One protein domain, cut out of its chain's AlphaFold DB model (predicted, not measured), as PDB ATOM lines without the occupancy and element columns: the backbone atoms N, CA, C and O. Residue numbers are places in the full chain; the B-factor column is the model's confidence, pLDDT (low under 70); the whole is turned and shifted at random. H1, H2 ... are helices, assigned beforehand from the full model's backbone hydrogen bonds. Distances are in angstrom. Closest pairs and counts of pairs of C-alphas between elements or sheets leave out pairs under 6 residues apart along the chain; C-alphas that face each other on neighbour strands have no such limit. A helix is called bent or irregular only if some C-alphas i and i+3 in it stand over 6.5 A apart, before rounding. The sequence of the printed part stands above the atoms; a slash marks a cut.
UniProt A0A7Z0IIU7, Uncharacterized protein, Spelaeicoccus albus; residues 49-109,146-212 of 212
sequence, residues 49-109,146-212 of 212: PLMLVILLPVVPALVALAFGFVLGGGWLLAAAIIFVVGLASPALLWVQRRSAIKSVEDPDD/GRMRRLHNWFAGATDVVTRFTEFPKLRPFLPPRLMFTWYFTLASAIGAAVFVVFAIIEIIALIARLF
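This is residues 49 to 109 and 146 to 212 of the 212 residues of an uncharacterized protein of Spelaeicoccus albus (UniProt A0A7Z0IIU7). One long helix, H6, makes the long axis, and the hairpin of H2 and H3a lies along its second half, giving a bundle of three helices, up and down, each running against the one before it in the chain. H1 and the near part of H3b, the second arm of the bent helix H3, pack on H6 at residues 182 to 190, and H3b then diverges from it; near the beginning of H6, short H4 and H5 touch no helix, and H4 lies on the other side of H6 from H3b. The printed part has 128 residues, with six named helices, H1 to H6 in order, and no named strand: all helix. It is loose and elongated, with a radius of gyration of the C-alphas of 19.5 A and spans of 64 by 38 by 23 A.

H1, residues 49 to 55, touches H3b, residues 89 to 104, with 4.9 A between the closest C-alphas, those of Ile 54 and Pro 90; they run opposite ways at a steep tilt of 38 degrees. H2, residues 58 to 71, and H3a, residues 74 to 86, form a helical hairpin and touch at a shallow tilt of 13 degrees, with the closest C-alphas, of Gly 68 and Leu 76, 4.3 A apart. H6, residues 176 to 211, touches H2 with residues 193 to 207 alone; the C-alphas of Ala 64 and Ala 200 come closest, at 4.7 A, and the two run the same way at a shallow tilt of 29 degrees. H6 touches H3b too, at a tilt of 36 degrees, only just steep, with the closest C-alphas, of Ser 89 and Phe 185, 5.6 A apart. H3a and H6 are close but not clearly touching. H5, residues 159 to 165, is about perpendicular to H6 at 79 degrees. Every O i to N i+4 pair is within hydrogen-bond range in H1, H2, H3a, H3b, H4 at residues 146 to 156, and H6; in H5 it is 2 of 3.

H1 begins at C-alpha 49, (144.555, 149.546, 117.745). H2 is 20.0 A long. H3, residues 74 to 104, was assigned as one helix by its hydrogen bonds but is bent: C-alphas 86 and 89 are 6.5 A apart, and its arms, H3a of 18.0 A and H3b of 23.0 A, stand at 29 degrees. H4 measures 15.1 A. H6 is 52.7 A long and ends at C-alpha 211, (152.781, 173.793, 86.800).

The C-alphas of Asp 108 and Phe 212, the two farthest apart, are 66.4 A from each other. Residues 110 to 145 are not printed, and C-alphas 109 and 146 are 38.9 A apart across that cut. Of the links that are printed whole, H5 to H6 is short and the others are tight. The mean pLDDT of the printed part is 72.1, with residue 107, residues 146 to 189 and residue 192 under 70.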
ATOM      1  N   PRO A  49     143.222 149.042 118.080       72.38
ATOM      2  CA  PRO A  49     144.555 149.546 117.745       72.38
ATOM      3  C   PRO A  49     145.155 148.823 116.537       72.38
ATOM      4  O   PRO A  49     145.772 149.451 115.681       72.38
ATOM      5  N   LEU A  50     144.906 147.521 116.396       72.81
ATOM      6  CA  LEU A  50     145.399 146.749 115.256       72.81
ATOM      7  C   LEU A  50     144.691 147.152 113.952       72.81
ATOM      8  O   LEU A  50     145.297 147.131 112.886       72.81
ATOM      9  N   MET A  51     143.433 147.603 114.027       76.38
ATOM     10  CA  MET A  51     142.732 148.161 112.871       76.38
ATOM     11  C   MET A  51     143.304 149.524 112.457       76.38
ATOM     12  O   MET A  51     143.476 149.762 111.265       76.38
ATOM     13  N   LEU A  52     143.666 150.379 113.421       75.06
ATOM     14  CA  LEU A  52     144.347 151.648 113.140       75.06
ATOM     15  C   LEU A  52     145.692 151.423 112.443       75.06
ATOM     16  O   LEU A  52     145.968 152.068 111.439       75.06
ATOM     17  N   VAL A  53     146.493 150.465 112.914       74.81
ATOM     18  CA  VAL A  53     147.794 150.116 112.311       74.81
ATOM     19  C   VAL A  53     147.653 149.588 110.881       74.81
ATOM     20  O   VAL A  53     148.510 149.867 110.045       74.81
ATOM     21  N   ILE A  54     146.593 148.829 110.592       76.62
ATOM     22  CA  ILE A  54     146.303 148.336 109.236       76.62
ATOM     23  C   ILE A  54     145.894 149.491 108.318       76.62
ATOM     24  O   ILE A  54     146.291 149.512 107.158       76.62
ATOM     25  N   LEU A  55     145.111 150.447 108.821       79.00
ATOM     26  CA  LEU A  55     144.596 151.556 108.018       79.00
ATOM     27  C   LEU A  55     145.638 152.664 107.797       79.00
ATOM     28  O   LEU A  55     145.600 153.344 106.772       79.00
ATOM     29  N   LEU A  56     146.579 152.817 108.732       80.25
ATOM     30  CA  LEU A  56     147.605 153.859 108.734       80.25
ATOM     31  C   LEU A  56     148.381 153.981 107.406       80.25
ATOM     32  O   LEU A  56     148.490 155.102 106.921       80.25
ATOM     33  N   PRO A  57     148.897 152.899 106.785       77.62
ATOM     34  CA  PRO A  57     149.567 152.998 105.487       77.62
ATOM     35  C   PRO A  57     148.609 153.065 104.294       77.62
ATOM     36  O   PRO A  57     149.013 153.517 103.231       77.62
ATOM     37  N   VAL A  58     147.351 152.632 104.435       79.75
ATOM     38  CA  VAL A  58     146.404 152.554 103.307       79.75
ATOM     39  C   VAL A  58     145.987 153.945 102.842       79.75
ATOM     40  O   VAL A  58     145.940 154.206 101.644       79.75
ATOM     41  N   VAL A  59     145.724 154.857 103.781       81.06
ATOM     42  CA  VAL A  59     145.336 156.242 103.467       81.06
ATOM     43  C   VAL A  59     146.406 156.976 102.641       81.06
ATOM     44  O   VAL A  59     146.074 157.431 101.546       81.06
ATOM     45  N   PRO A  60     147.680 157.077 103.074       78.62
ATOM     46  CA  PRO A  60     148.709 157.745 102.283       78.62
ATOM     47  C   PRO A  60     149.014 157.002 100.976       78.62
ATOM     48  O   PRO A  60     149.320 157.650  99.979       78.62
ATOM     49  N   ALA A  61     148.865 155.673 100.934       79.50
ATOM     50  CA  ALA A  61     149.015 154.906  99.699       79.50
ATOM     51  C   ALA A  61     147.960 155.283  98.644       79.50
ATOM     52  O   ALA A  61     148.291 155.431  97.471       79.50
ATOM     53  N   LEU A  62     146.700 155.479  99.051       84.69
ATOM     54  CA  LEU A  62     145.632 155.936  98.154       84.69
ATOM     55  C   LEU A  62     145.877 157.363  97.651       84.69
ATOM     56  O   LEU A  62     145.624 157.650  96.484       84.69
ATOM     57  N   VAL A  63     146.389 158.240  98.518       84.12
ATOM     58  CA  VAL A  63     146.750 159.616  98.151       84.12
ATOM     59  C   VAL A  63     147.875 159.621  97.113       84.12
ATOM     60  O   VAL A  63     147.734 160.273  96.082       84.12
ATOM     61  N   ALA A  64     148.941 158.849  97.338       79.81
ATOM     62  CA  ALA A  64     150.029 158.681  96.374       79.81
ATOM     63  C   ALA A  64     149.527 158.118  95.032       79.81
ATOM     64  O   ALA A  64     149.812 158.646  93.965       79.81
ATOM     65  N   LEU A  65     148.679 157.086  95.060       86.19
ATOM     66  CA  LEU A  65     148.097 156.534  93.835       86.19
ATOM     67  C   LEU A  65     147.304 157.591  93.041       86.19
ATOM     68  O   LEU A  65     147.393 157.638  91.813       86.19
ATOM     69  N   ALA A  66     146.544 158.446  93.732       87.06
ATOM     70  CA  ALA A  66     145.776 159.516  93.105       87.06
ATOM     71  C   ALA A  66     146.683 160.571  92.449       87.06
ATOM     72  O   ALA A  66     146.423 160.975  91.315       87.06
ATOM     73  N   PHE A  67     147.768 160.983  93.110       82.75
ATOM     74  CA  PHE A  67     148.735 161.918  92.527       82.75
ATOM     75  C   PHE A  67     149.505 161.305  91.354       82.75
ATOM     76  O   PHE A  67     149.608 161.937  90.299       82.75
ATOM     77  N   GLY A  68     149.958 160.055  91.478       82.00
ATOM     78  CA  GLY A  68     150.577 159.310  90.382       82.00
ATOM     79  C   GLY A  68     149.663 159.196  89.157       82.00
ATOM     80  O   GLY A  68     150.130 159.322  88.023       82.00
ATOM     81  N   PHE A  69     148.349 159.044  89.363       88.31
ATOM     82  CA  PHE A  69     147.354 159.053  88.286       88.31
ATOM     83  C   PHE A  69     147.262 160.409  87.575       88.31
ATOM     84  O   PHE A  69     147.234 160.447  86.346       88.31
ATOM     85  N   VAL A  70     147.271 161.516  88.323       88.38
ATOM     86  CA  VAL A  70     147.255 162.877  87.756       88.38
ATOM     87  C   VAL A  70     148.539 163.176  86.975       88.38
ATOM     88  O   VAL A  70     148.490 163.789  85.908       88.38
ATOM     89  N   LEU A  71     149.695 162.734  87.474       85.25
ATOM     90  CA  LEU A  71     150.987 162.917  86.805       85.25
ATOM     91  C   LEU A  71     151.107 162.066  85.530       85.25
ATOM     92  O   LEU A  71     151.669 162.530  84.533       85.25
ATOM     93  N   GLY A  72     150.535 160.860  85.546       84.56
ATOM     94  CA  GLY A  72     150.493 159.938  84.416       84.56
ATOM     95  C   GLY A  72     151.845 159.298  84.075       84.56
ATOM     96  O   GLY A  72     152.891 159.588  84.660       84.56
ATOM     97  N   GLY A  73     151.827 158.382  83.101       86.88
ATOM     98  CA  GLY A  73     153.032 157.718  82.597       86.88
ATOM     99  C   GLY A  73     153.758 156.879  83.655       86.88
ATOM    100  O   GLY A  73     153.145 156.066  84.348       86.88
ATOM    101  N   GLY A  74     155.077 157.066  83.774       83.94
ATOM    102  CA  GLY A  74     155.922 156.304  84.704       83.94
ATOM    103  C   GLY A  74     155.585 156.513  86.185       83.94
ATOM    104  O   GLY A  74     155.790 155.597  86.979       83.94
ATOM    105  N   TRP A  75     155.010 157.664  86.549       81.25
ATOM    106  CA  TRP A  75     154.593 157.961  87.925       81.25
ATOM    107  C   TRP A  75     153.431 157.079  88.375       81.25
ATOM    108  O   TRP A  75     153.492 156.502  89.456       81.25
ATOM    109  N   LEU A  76     152.429 156.871  87.514       83.94
ATOM    110  CA  LEU A  76     151.318 155.963  87.804       83.94
ATOM    111  C   LEU A  76     151.803 154.519  87.987       83.94
ATOM    112  O   LEU A  76     151.369 153.835  88.913       83.94
ATOM    113  N   LEU A  77     152.719 154.056  87.129       87.19
ATOM    114  CA  LEU A  77     153.270 152.705  87.239       87.19
ATOM    115  C   LEU A  77     154.057 152.532  88.550       87.19
ATOM    116  O   LEU A  77     153.863 151.541  89.252       87.19
ATOM    117  N   ALA A  78     154.904 153.503  88.903       80.69
ATOM    118  CA  ALA A  78     155.663 153.489  90.152       80.69
ATOM    119  C   ALA A  78     154.738 153.512  91.380       80.69
ATOM    120  O   ALA A  78     154.878 152.666  92.263       80.69
ATOM    121  N   ALA A  79     153.748 154.410  91.400       81.25
ATOM    122  CA  ALA A  79     152.763 154.505  92.471       81.25
ATOM    123  C   ALA A  79     151.968 153.199  92.629       81.25
ATOM    124  O   ALA A  79     151.802 152.715  93.746       81.25
ATOM    125  N   ALA A  80     151.544 152.575  91.525       84.31
ATOM    126  CA  ALA A  80     150.822 151.305  91.549       84.31
ATOM    127  C   ALA A  80     151.674 150.151  92.107       84.31
ATOM    128  O   ALA A  80     151.185 149.366  92.920       84.31
ATOM    129  N   ILE A  81     152.952 150.054  91.725       85.00
ATOM    130  CA  ILE A  81     153.860 149.018  92.245       85.00
ATOM    131  C   ILE A  81     154.078 149.207  93.750       85.00
ATOM    132  O   ILE A  81     153.931 148.254  94.518       85.00
ATOM    133  N   ILE A  82     154.386 150.431  94.188       80.19
ATOM    134  CA  ILE A  82     154.607 150.746  95.605       80.19
ATOM    135  C   ILE A  82     153.323 150.495  96.408       80.19
ATOM    136  O   ILE A  82     153.390 149.922  97.493       80.19
ATOM    137  N   PHE A  83     152.155 150.842  95.859       82.12
ATOM    138  CA  PHE A  83     150.851 150.569  96.462       82.12
ATOM    139  C   PHE A  83     150.638 149.071  96.697       82.12
ATOM    140  O   PHE A  83     150.371 148.664  97.825       82.12
ATOM    141  N   VAL A  84     150.816 148.239  95.665       82.94
ATOM    142  CA  VAL A  84     150.613 146.783  95.759       82.94
ATOM    143  C   VAL A  84     151.586 146.148  96.753       82.94
ATOM    144  O   VAL A  84     151.170 145.364  97.607       82.94
ATOM    145  N   VAL A  85     152.870 146.507  96.690       79.12
ATOM    146  CA  VAL A  85     153.894 145.962  97.594       79.12
ATOM    147  C   VAL A  85     153.663 146.433  99.033       79.12
ATOM    148  O   VAL A  85     153.741 145.634  99.967       79.12
ATOM    149  N   GLY A  86     153.325 147.707  99.230       75.12
ATOM    150  CA  GLY A  86     153.090 148.277 100.554       75.12
ATOM    151  C   GLY A  86     151.805 147.781 101.225       75.12
ATOM    152  O   GLY A  86     151.755 147.720 102.452       75.12
ATOM    153  N   LEU A  87     150.799 147.348 100.456       79.38
ATOM    154  CA  LEU A  87     149.561 146.758 100.984       79.38
ATOM    155  C   LEU A  87     149.680 145.288 101.390       79.38
ATOM    156  O   LEU A  87     148.813 144.797 102.119       79.38
ATOM    157  N   ALA A  88     150.749 144.592 100.998       77.81
ATOM    158  CA  ALA A  88     150.950 143.194 101.368       77.81
ATOM    159  C   ALA A  88     150.994 143.000 102.897       77.81
ATOM    160  O   ALA A  88     150.326 142.116 103.434       77.81
ATOM    161  N   SER A  89     151.719 143.863 103.619       74.31
ATOM    162  CA  SER A  89     151.847 143.770 105.082       74.31
ATOM    163  C   SER A  89     150.522 144.046 105.824       74.31
ATOM    164  O   SER A  89     150.126 143.214 106.649       74.31
ATOM    165  N   PRO A  90     149.772 145.129 105.520       75.50
ATOM    166  CA  PRO A  90     148.421 145.349 106.048       75.50
ATOM    167  C   PRO A  90     147.448 144.206 105.742       75.50
ATOM    168  O   PRO A  90     146.669 143.813 106.613       75.50
ATOM    169  N   ALA A  91     147.502 143.643 104.532       77.25
ATOM    170  CA  ALA A  91     146.638 142.534 104.136       77.25
ATOM    171  C   ALA A  91     146.916 141.270 104.966       77.25
ATOM    172  O   ALA A  91     145.982 140.628 105.451       77.25
ATOM    173  N   LEU A  92     148.187 140.938 105.205       76.38
ATOM    174  CA  LEU A  92     148.570 139.804 106.050       76.38
ATOM    175  C   LEU A  92     148.161 140.007 107.518       76.38
ATOM    176  O   LEU A  92     147.633 139.077 108.137       76.38
ATOM    177  N   LEU A  93     148.322 141.220 108.062       75.56
ATOM    178  CA  LEU A  93     147.817 141.576 109.395       75.56
ATOM    179  C   LEU A  93     146.299 141.436 109.492       75.56
ATOM    180  O   LEU A  93     145.788 140.943 110.496       75.56
ATOM    181  N   TRP A  94     145.572 141.835 108.450       79.31
ATOM    182  CA  TRP A  94     144.122 141.700 108.400       79.31
ATOM    183  C   TRP A  94     143.677 140.237 108.434       79.31
ATOM    184  O   TRP A  94     142.773 139.882 109.195       79.31
ATOM    185  N   VAL A  95     144.336 139.368 107.662       80.94
ATOM    186  CA  VAL A  95     144.069 137.923 107.670       80.94
ATOM    187  C   VAL A  95     144.342 137.328 109.051       80.94
ATOM    188  O   VAL A  95     143.496 136.599 109.574       80.94
ATOM    189  N   GLN A  96     145.469 137.672 109.683       74.88
ATOM    190  CA  GLN A  96     145.766 137.213 111.044       74.88
ATOM    191  C   GLN A  96     144.738 137.712 112.061       74.88
ATOM    192  O   GLN A  96     144.232 136.914 112.849       74.88
ATOM    193  N   ARG A  97     144.370 138.998 112.009       77.38
ATOM    194  CA  ARG A  97     143.331 139.589 112.861       77.38
ATOM    195  C   ARG A  97     142.012 138.839 112.719       77.38
ATOM    196  O   ARG A  97     141.395 138.492 113.719       77.38
ATOM    197  N   ARG A  98     141.580 138.570 111.485       78.56
ATOM    198  CA  ARG A  98     140.332 137.847 111.217       78.56
ATOM    199  C   ARG A  98     140.390 136.417 111.747       78.56
ATOM    200  O   ARG A  98     139.414 135.960 112.331       78.56
ATOM    201  N   SER A  99     141.522 135.738 111.580       76.19
ATOM    202  CA  SER A  99     141.722 134.390 112.116       76.19
ATOM    203  C   SER A  99     141.678 134.369 113.644       76.19
ATOM    204  O   SER A  99     141.045 133.484 114.201       76.19
ATOM    205  N   ALA A 100     142.314 135.334 114.316       70.50
ATOM    206  CA  ALA A 100     142.329 135.418 115.775       70.50
ATOM    207  C   ALA A 100     140.943 135.735 116.355       70.50
ATOM    208  O   ALA A 100     140.539 135.113 117.328       70.50
ATOM    209  N   ILE A 101     140.194 136.651 115.732       76.50
ATOM    210  CA  ILE A 101     138.822 136.973 116.151       76.50
ATOM    211  C   ILE A 101     137.913 135.752 115.979       76.50
ATOM    212  O   ILE A 101     137.213 135.385 116.915       76.50
ATOM    213  N   LYS A 102     137.977 135.082 114.821       78.44
ATOM    214  CA  LYS A 102     137.149 133.903 114.535       78.44
ATOM    215  C   LYS A 102     137.438 132.735 115.486       78.44
ATOM    216  O   LYS A 102     136.525 132.005 115.844       78.44
ATOM    217  N   SER A 103     138.691 132.555 115.909       71.94
ATOM    218  CA  SER A 103     139.051 131.514 116.882       71.94
ATOM    219  C   SER A 103     138.465 131.740 118.276       71.94
ATOM    220  O   SER A 103     138.368 130.791 119.042       71.94
ATOM    221  N   VAL A 104     138.112 132.981 118.616       71.62
ATOM    222  CA  VAL A 104     137.678 133.387 119.965       71.62
ATOM    223  C   VAL A 104     136.175 133.690 120.014       71.62
ATOM    224  O   VAL A 104     135.618 133.968 121.069       71.62
ATOM    225  N   GLU A 105     135.508 133.592 118.866       77.38
ATOM    226  CA  GLU A 105     134.057 133.716 118.715       77.38
ATOM    227  C   GLU A 105     133.305 132.514 119.309       77.38
ATOM    228  O   GLU A 105     132.126 132.627 119.622       77.38
ATOM    229  N   ASP A 106     134.005 131.392 119.519       77.25
ATOM    230  CA  ASP A 106     133.448 130.131 120.011       77.25
ATOM    231  C   ASP A 106     134.253 129.627 121.232       77.25
ATOM    232  O   ASP A 106     135.183 128.817 121.092       77.25
ATOM    233  N   PRO A 107     133.998 130.204 122.424       68.75
ATOM    234  CA  PRO A 107     134.854 130.053 123.599       68.75
ATOM    235  C   PRO A 107     134.825 128.646 124.203       68.75
ATOM    236  O   PRO A 107     135.827 128.231 124.786       68.75
ATOM    237  N   ASP A 108     133.740 127.889 124.039       71.19
ATOM    238  CA  ASP A 108     133.595 126.540 124.606       71.19
ATOM    239  C   ASP A 108     134.490 125.525 123.880       71.19
ATOM    240  O   ASP A 108     135.232 124.751 124.497       71.19
ATOM    241  N   ASP A 109     134.520 125.603 122.553       73.56
ATOM    242  CA  ASP A 109     135.436 124.826 121.722       73.56
ATOM    243  C   ASP A 109     136.900 125.208 121.974       73.56
ATOM    244  O   ASP A 109     137.776 124.342 122.030       73.56
ATOM    245  N   GLY A 146     169.902 143.325 122.998       57.53
ATOM    246  CA  GLY A 146     170.208 142.125 123.778       57.53
ATOM    247  C   GLY A 146     168.955 141.465 124.355       57.53
ATOM    248  O   GLY A 146     168.924 140.245 124.504       57.53
ATOM    249  N   ARG A 147     167.908 142.252 124.631       58.44
ATOM    250  CA  ARG A 147     166.586 141.753 125.042       58.44
ATOM    251  C   ARG A 147     165.849 141.131 123.857       58.44
ATOM    252  O   ARG A 147     165.340 140.023 123.981       58.44
ATOM    253  N   MET A 148     165.896 141.785 122.696       51.59
ATOM    254  CA  MET A 148     165.309 141.296 121.444       51.59
ATOM    255  C   MET A 148     165.931 139.964 121.002       51.59
ATOM    256  O   MET A 148     165.219 139.016 120.685       51.59
ATOM    257  N   ARG A 149     167.267 139.851 121.054       57.88
ATOM    258  CA  ARG A 149     167.990 138.619 120.703       57.88
ATOM    259  C   ARG A 149     167.736 137.487 121.698       57.88
ATOM    260  O   ARG A 149     167.664 136.333 121.292       57.88
ATOM    261  N   ARG A 150     167.563 137.802 122.987       58.03
ATOM    262  CA  ARG A 150     167.185 136.804 124.000       58.03
ATOM    263  C   ARG A 150     165.748 136.327 123.827       58.03
ATOM    264  O   ARG A 150     165.544 135.128 123.902       58.03
ATOM    265  N   LEU A 151     164.797 137.212 123.521       54.88
ATOM    266  CA  LEU A 151     163.428 136.833 123.144       54.88
ATOM    267  C   LEU A 151     163.414 135.965 121.879       54.88
ATOM    268  O   LEU A 151     162.742 134.944 121.839       54.88
ATOM    269  N   HIS A 152     164.208 136.320 120.871       52.34
ATOM    270  CA  HIS A 152     164.343 135.529 119.649       52.34
ATOM    271  C   HIS A 152     164.921 134.128 119.914       52.34
ATOM    272  O   HIS A 152     164.345 133.135 119.481       52.34
ATOM    273  N   ASN A 153     166.003 134.025 120.690       56.03
ATOM    274  CA  ASN A 153     166.586 132.732 121.069       56.03
ATOM    275  C   ASN A 153     165.663 131.918 121.997       56.03
ATOM    276  O   ASN A 153     165.637 130.694 121.911       56.03
ATOM    277  N   TRP A 154     164.883 132.590 122.848       55.19
ATOM    278  CA  TRP A 154     163.855 131.991 123.704       55.19
ATOM    279  C   TRP A 154     162.740 131.336 122.881       55.19
ATOM    280  O   TRP A 154     162.314 130.228 123.190       55.19
ATOM    281  N   PHE A 155     162.327 131.969 121.781       52.97
ATOM    282  CA  PHE A 155     161.327 131.415 120.870       52.97
ATOM    283  C   PHE A 155     161.869 130.346 119.922       52.97
ATOM    284  O   PHE A 155     161.146 129.402 119.613       52.97
ATOM    285  N   ALA A 156     163.131 130.444 119.499       53.59
ATOM    286  CA  ALA A 156     163.769 129.412 118.683       53.59
ATOM    287  C   ALA A 156     163.822 128.054 119.411       53.59
ATOM    288  O   ALA A 156     163.626 127.022 118.775       53.59
ATOM    289  N   GLY A 157     163.999 128.054 120.740       46.78
ATOM    290  CA  GLY A 157     163.938 126.848 121.578       46.78
ATOM    291  C   GLY A 157     162.522 126.326 121.864       46.78
ATOM    292  O   GLY A 157     162.371 125.191 122.296       46.78
ATOM    293  N   ALA A 158     161.477 127.115 121.597       50.94
ATOM    294  CA  ALA A 158     160.080 126.702 121.766       50.94
ATOM    295  C   ALA A 158     159.507 125.976 120.530       50.94
ATOM    296  O   ALA A 158     158.326 125.637 120.507       50.94
ATOM    297  N   THR A 159     160.311 125.745 119.489       51.94
ATOM    298  CA  THR A 159     159.884 125.160 118.205       51.94
ATOM    299  C   THR A 159     159.372 123.718 118.317       51.94
ATOM    300  O   THR A 159     158.370 123.391 117.676       51.94
ATOM    301  N   ASP A 160     159.964 122.899 119.191       53.91
ATOM    302  CA  ASP A 160     159.497 121.527 119.479       53.91
ATOM    303  C   ASP A 160     158.176 121.496 120.260       53.91
ATOM    304  O   ASP A 160     157.370 120.576 120.126       53.91
ATOM    305  N   VAL A 161     157.913 122.533 121.060       52.44
ATOM    306  CA  VAL A 161     156.630 122.699 121.753       52.44
ATOM    307  C   VAL A 161     155.581 123.170 120.742       52.44
ATOM    308  O   VAL A 161     154.505 122.592 120.635       52.44
ATOM    309  N   VAL A 162     155.920 124.158 119.910       52.75
ATOM    310  CA  VAL A 162     155.043 124.754 118.887       52.75
ATOM    311  C   VAL A 162     154.549 123.741 117.848       52.75
ATOM    312  O   VAL A 162     153.399 123.845 117.427       52.75
ATOM    313  N   THR A 163     155.362 122.759 117.452       58.22
ATOM    314  CA  THR A 163     154.950 121.699 116.511       58.22
ATOM    315  C   THR A 163     153.870 120.780 117.087       58.22
ATOM    316  O   THR A 163     152.996 120.335 116.348       58.22
ATOM    317  N   ARG A 164     153.830 120.570 118.409       58.00
ATOM    318  CA  ARG A 164     152.733 119.830 119.066       58.00
ATOM    319  C   ARG A 164     151.451 120.658 119.169       58.00
ATOM    320  O   ARG A 164     150.358 120.134 119.014       58.00
ATOM    321  N   PHE A 165     151.572 121.974 119.346       54.91
ATOM    322  CA  PHE A 165     150.416 122.878 119.362       54.91
ATOM    323  C   PHE A 165     149.852 123.191 117.958       54.91
ATOM    324  O   PHE A 165     148.746 123.721 117.858       54.91
ATOM    325  N   THR A 166     150.560 122.873 116.862       57.34
ATOM    326  CA  THR A 166     150.031 123.074 115.496       57.34
ATOM    327  C   THR A 166     148.903 122.123 115.100       57.34
ATOM    328  O   THR A 166     148.220 122.406 114.114       57.34
ATOM    329  N   GLU A 167     148.676 121.055 115.868       62.12
ATOM    330  CA  GLU A 167     147.547 120.134 115.683       62.12
ATOM    331  C   GLU A 167     146.201 120.767 116.074       62.12
ATOM    332  O   GLU A 167     145.154 120.308 115.620       62.12
ATOM    333  N   PHE A 168     146.219 121.866 116.838       62.72
ATOM    334  CA  PHE A 168     145.020 122.567 117.294       62.72
ATOM    335  C   PHE A 168     144.727 123.803 116.423       62.72
ATOM    336  O   PHE A 168     145.409 124.836 116.526       62.72
ATOM    337  N   PRO A 169     143.728 123.731 115.523       63.28
ATOM    338  CA  PRO A 169     143.473 124.780 114.545       63.28
ATOM    339  C   PRO A 169     143.016 126.098 115.179       63.28
ATOM    340  O   PRO A 169     143.387 127.153 114.646       63.28
ATOM    341  N   LYS A 170     142.274 126.089 116.303       63.38
ATOM    342  CA  LYS A 170     141.818 127.335 116.947       63.38
ATOM    343  C   LYS A 170     142.926 128.003 117.766       63.38
ATOM    344  O   LYS A 170     142.941 129.233 117.829       63.38
ATOM    345  N   LEU A 171     143.911 127.247 118.264       58.47
ATOM    346  CA  LEU A 171     145.095 127.774 118.971       58.47
ATOM    347  C   LEU A 171     146.190 128.323 118.051       58.47
ATOM    348  O   LEU A 171     146.993 129.169 118.454       58.47
ATOM    349  N   ARG A 172     146.196 127.907 116.782       65.25
ATOM    350  CA  ARG A 172     147.202 128.295 115.785       65.25
ATOM    351  C   ARG A 172     147.466 129.807 115.661       65.25
ATOM    352  O   ARG A 172     148.627 130.168 115.472       65.25
ATOM    353  N   PRO A 173     146.474 130.720 115.731       59.66
ATOM    354  CA  PRO A 173     146.700 132.171 115.662       59.66
ATOM    355  C   PRO A 173     147.441 132.744 116.872       59.66
ATOM    356  O   PRO A 173     148.083 133.782 116.743       59.66
ATOM    357  N   PHE A 174     147.372 132.065 118.015       62.38
ATOM    358  CA  PHE A 174     147.973 132.486 119.283       62.38
ATOM    359  C   PHE A 174     149.349 131.873 119.516       62.38
ATOM    360  O   PHE A 174     150.007 132.165 120.513       62.38
ATOM    361  N   LEU A 175     149.805 131.050 118.570       60.22
ATOM    362  CA  LEU A 175     151.134 130.484 118.603       60.22
ATOM    363  C   LEU A 175     152.190 131.598 118.589       60.22
ATOM    364  O   LEU A 175     152.113 132.529 117.777       60.22
ATOM    365  N   PRO A 176     153.230 131.473 119.421       55.47
ATOM    366  CA  PRO A 176     154.230 132.514 119.567       55.47
ATOM    367  C   PRO A 176     154.948 132.972 118.281       55.47
ATOM    368  O   PRO A 176     155.177 134.176 118.142       55.47
ATOM    369  N   PRO A 177     155.227 132.102 117.285       59.00
ATOM    370  CA  PRO A 177     155.732 132.554 115.990       59.00
ATOM    371  C   PRO A 177     154.794 133.543 115.292       59.00
ATOM    372  O   PRO A 177     155.255 134.531 114.727       59.00
ATOM    373  N   ARG A 178     153.471 133.327 115.351       58.06
ATOM    374  CA  ARG A 178     152.499 134.236 114.728       58.06
ATOM    375  C   ARG A 178     152.427 135.580 115.443       58.06
ATOM    376  O   ARG A 178     152.335 136.588 114.755       58.06
ATOM    377  N   LEU A 179     152.586 135.610 116.767       59.97
ATOM    378  CA  LEU A 179     152.687 136.857 117.534       59.97
ATOM    379  C   LEU A 179     153.936 137.675 117.167       59.97
ATOM    380  O   LEU A 179     153.853 138.898 117.043       59.97
ATOM    381  N   MET A 180     155.079 137.021 116.924       59.91
ATOM    382  CA  MET A 180     156.267 137.704 116.393       59.91
ATOM    383  C   MET A 180     156.002 138.286 115.008       59.91
ATOM    384  O   MET A 180     156.341 139.441 114.755       59.91
ATOM    385  N   PHE A 181     155.349 137.524 114.128       63.91
ATOM    386  CA  PHE A 181     154.945 138.032 112.821       63.91
ATOM    387  C   PHE A 181     154.014 139.242 112.936       63.91
ATOM    388  O   PHE A 181     154.206 140.198 112.193       63.91
ATOM    389  N   THR A 182     153.087 139.281 113.898       62.06
ATOM    390  CA  THR A 182     152.260 140.470 114.157       62.06
ATOM    391  C   THR A 182     153.115 141.697 114.458       62.06
ATOM    392  O   THR A 182     152.859 142.766 113.904       62.06
ATOM    393  N   TRP A 183     154.150 141.561 115.291       64.38
ATOM    394  CA  TRP A 183     155.076 142.657 115.587       64.38
ATOM    395  C   TRP A 183     155.854 143.100 114.342       64.38
ATOM    396  O   TRP A 183     155.889 144.290 114.028       64.38
ATOM    397  N   TYR A 184     156.425 142.152 113.591       67.12
ATOM    398  CA  TYR A 184     157.153 142.447 112.355       67.12
ATOM    399  C   TYR A 184     156.269 143.119 111.308       67.12
ATOM    400  O   TYR A 184     156.682 144.110 110.715       67.12
ATOM    401  N   PHE A 185     155.046 142.631 111.105       68.19
ATOM    402  CA  PHE A 185     154.123 143.238 110.159       68.19
ATOM    403  C   PHE A 185     153.614 144.595 110.643       68.19
ATOM    404  O   PHE A 185     153.410 145.478 109.820       68.19
ATOM    405  N   THR A 186     153.450 144.799 111.953       65.31
ATOM    406  CA  THR A 186     153.106 146.114 112.521       65.31
ATOM    407  C   THR A 186     154.218 147.123 112.248       65.31
ATOM    408  O   THR A 186     153.951 148.225 111.774       65.31
ATOM    409  N   LEU A 187     155.473 146.724 112.465       69.56
ATOM    410  CA  LEU A 187     156.634 147.552 112.155       69.56
ATOM    411  C   LEU A 187     156.754 147.814 110.646       69.56
ATOM    412  O   LEU A 187     156.950 148.953 110.237       69.56
ATOM    413  N   ALA A 188     156.577 146.786 109.815       65.25
ATOM    414  CA  ALA A 188     156.583 146.916 108.360       65.25
ATOM    415  C   ALA A 188     155.450 147.824 107.856       65.25
ATOM    416  O   ALA A 188     155.669 148.617 106.947       65.25
ATOM    417  N   SER A 189     154.267 147.756 108.473       68.69
ATOM    418  CA  SER A 189     153.125 148.634 108.194       68.69
ATOM    419  C   SER A 189     153.457 150.094 108.515       68.69
ATOM    420  O   SER A 189     153.226 150.982 107.696       68.69
ATOM    421  N   ALA A 190     154.076 150.346 109.674       71.31
ATOM    422  CA  ALA A 190     154.506 151.684 110.074       71.31
ATOM    423  C   ALA A 190     155.590 152.254 109.142       71.31
ATOM    424  O   ALA A 190     155.512 153.413 108.737       71.31
ATOM    425  N   ILE A 191     156.573 151.435 108.754       74.62
ATOM    426  CA  ILE A 191     157.601 151.820 107.778       74.62
ATOM    427  C   ILE A 191     156.960 152.102 106.415       74.62
ATOM    428  O   ILE A 191     157.261 153.122 105.801       74.62
ATOM    429  N   GLY A 192     156.040 151.244 105.967       68.94
ATOM    430  CA  GLY A 192     155.288 151.442 104.731       68.94
ATOM    431  C   GLY A 192     154.546 152.777 104.722       68.94
ATOM    432  O   GLY A 192     154.651 153.520 103.754       68.94
ATOM    433  N   ALA A 193     153.877 153.135 105.824       71.81
ATOM    434  CA  ALA A 193     153.211 154.429 105.961       71.81
ATOM    435  C   ALA A 193     154.189 155.602 105.780       71.81
ATOM    436  O   ALA A 193     153.895 156.529 105.027       71.81
ATOM    437  N   ALA A 194     155.371 155.543 106.403       73.56
ATOM    438  CA  ALA A 194     156.397 156.570 106.236       73.56
ATOM    439  C   ALA A 194     156.882 156.675 104.779       73.56
ATOM    440  O   ALA A 194     157.005 157.780 104.252       73.56
ATOM    441  N   VAL A 195     157.096 155.539 104.105       77.44
ATOM    442  CA  VAL A 195     157.482 155.499 102.686       77.44
ATOM    443  C   VAL A 195     156.405 156.131 101.804       77.44
ATOM    444  O   VAL A 195     156.732 156.964 100.962       77.44
ATOM    445  N   PHE A 196     155.128 155.801 102.022       74.31
ATOM    446  CA  PHE A 196     154.022 156.392 101.266       74.31
ATOM    447  C   PHE A 196     153.916 157.905 101.468       74.31
ATOM    448  O   PHE A 196     153.679 158.625 100.505       74.31
ATOM    449  N   VAL A 197     154.137 158.397 102.690       76.94
ATOM    450  CA  VAL A 197     154.145 159.841 102.971       76.94
ATOM    451  C   VAL A 197     155.273 160.542 102.214       76.94
ATOM    452  O   VAL A 197     155.027 161.549 101.555       76.94
ATOM    453  N   VAL A 198     156.496 160.008 102.261       81.06
ATOM    454  CA  VAL A 198     157.639 160.582 101.530       81.06
ATOM    455  C   VAL A 198     157.379 160.574 100.026       81.06
ATOM    456  O   VAL A 198     157.622 161.575  99.354       81.06
ATOM    457  N   PHE A 199     156.849 159.472  99.500       77.25
ATOM    458  CA  PHE A 199     156.541 159.348  98.081       77.25
ATOM    459  C   PHE A 199     155.466 160.349  97.637       77.25
ATOM    460  O   PHE A 199     155.667 161.052  96.651       77.25
ATOM    461  N   ALA A 200     154.392 160.513  98.416       74.81
ATOM    462  CA  ALA A 200     153.360 161.511  98.146       74.81
ATOM    463  C   ALA A 200     153.921 162.946  98.140       74.81
ATOM    464  O   ALA A 200     153.546 163.753  97.293       74.81
ATOM    465  N   ILE A 201     154.856 163.276  99.040       82.88
ATOM    466  CA  ILE A 201     155.527 164.589  99.045       82.88
ATOM    467  C   ILE A 201     156.318 164.802  97.748       82.88
ATOM    468  O   ILE A 201     156.248 165.881  97.160       82.88
ATOM    469  N   ILE A 202     157.046 163.785  97.280       85.38
ATOM    470  CA  ILE A 202     157.807 163.854  96.024       85.38
ATOM    471  C   ILE A 202     156.868 164.090  94.837       85.38
ATOM    472  O   ILE A 202     157.151 164.946  94.001       85.38
ATOM    473  N   GLU A 203     155.741 163.380  94.775       79.69
ATOM    474  CA  GLU A 203     154.744 163.568  93.718       79.69
ATOM    475  C   GLU A 203     154.134 164.971  93.740       79.69
ATOM    476  O   GLU A 203     153.980 165.585  92.686       79.69
ATOM    477  N   ILE A 204     153.853 165.523  94.924       83.06
ATOM    478  CA  ILE A 204     153.381 166.907  95.069       83.06
ATOM    479  C   ILE A 204     154.424 167.891  94.526       83.06
ATOM    480  O   ILE A 204     154.075 168.794  93.767       83.06
ATOM    481  N   ILE A 205     155.705 167.713  94.864       87.56
ATOM    482  CA  ILE A 205     156.792 168.566  94.358       87.56
ATOM    483  C   ILE A 205     156.895 168.462  92.833       87.56
ATOM    484  O   ILE A 205     156.998 169.485  92.158       87.56
ATOM    485  N   ALA A 206     156.828 167.250  92.278       81.81
ATOM    486  CA  ALA A 206     156.864 167.025  90.834       81.81
ATOM    487  C   ALA A 206     155.661 167.664  90.120       81.81
ATOM    488  O   ALA A 206     155.808 168.224  89.034       81.81
ATOM    489  N   LEU A 207     154.480 167.619  90.740       83.00
ATOM    490  CA  LEU A 207     153.272 168.256  90.228       83.00
ATOM    491  C   LEU A 207     153.400 169.783  90.228       83.00
ATOM    492  O   LEU A 207     153.080 170.412  89.225       83.00
ATOM    493  N   ILE A 208     153.930 170.370  91.303       86.88
ATOM    494  CA  ILE A 208     154.220 171.809  91.380       86.88
ATOM    495  C   ILE A 208     155.240 172.204  90.307       86.88
ATOM    496  O   ILE A 208     154.996 173.141  89.558       86.88
ATOM    497  N   ALA A 209     156.342 171.462  90.172       87.00
ATOM    498  CA  ALA A 209     157.377 171.728  89.171       87.00
ATOM    499  C   ALA A 209     156.881 171.620  87.719       87.00
ATOM    500  O   ALA A 209     157.500 172.181  86.827       87.00
ATOM    501  N   ARG A 210     155.783 170.898  87.467       80.19
ATOM    502  CA  ARG A 210     155.144 170.814  86.146       80.19
ATOM    503  C   ARG A 210     154.195 171.985  85.861       80.19
ATOM    504  O   ARG A 210     153.844 172.203  84.705       80.19
ATOM    505  N   LEU A 211     153.727 172.676  86.901       79.50
ATOM    506  CA  LEU A 211     152.781 173.793  86.800       79.50
ATOM    507  C   LEU A 211     153.466 175.156  86.599       79.50
ATOM    508  O   LEU A 211     152.797 176.086  86.153       79.50
ATOM    509  N   PHE A 212     154.754 175.266  86.935       71.00
ATOM    510  CA  PHE A 212     155.600 176.451  86.734       71.00
ATOM    511  C   PHE A 212     156.526 176.268  85.529       71.00
ATOM    512  O   PHE A 212     156.827 177.294  84.878       71.00
TER     513      PHE A 212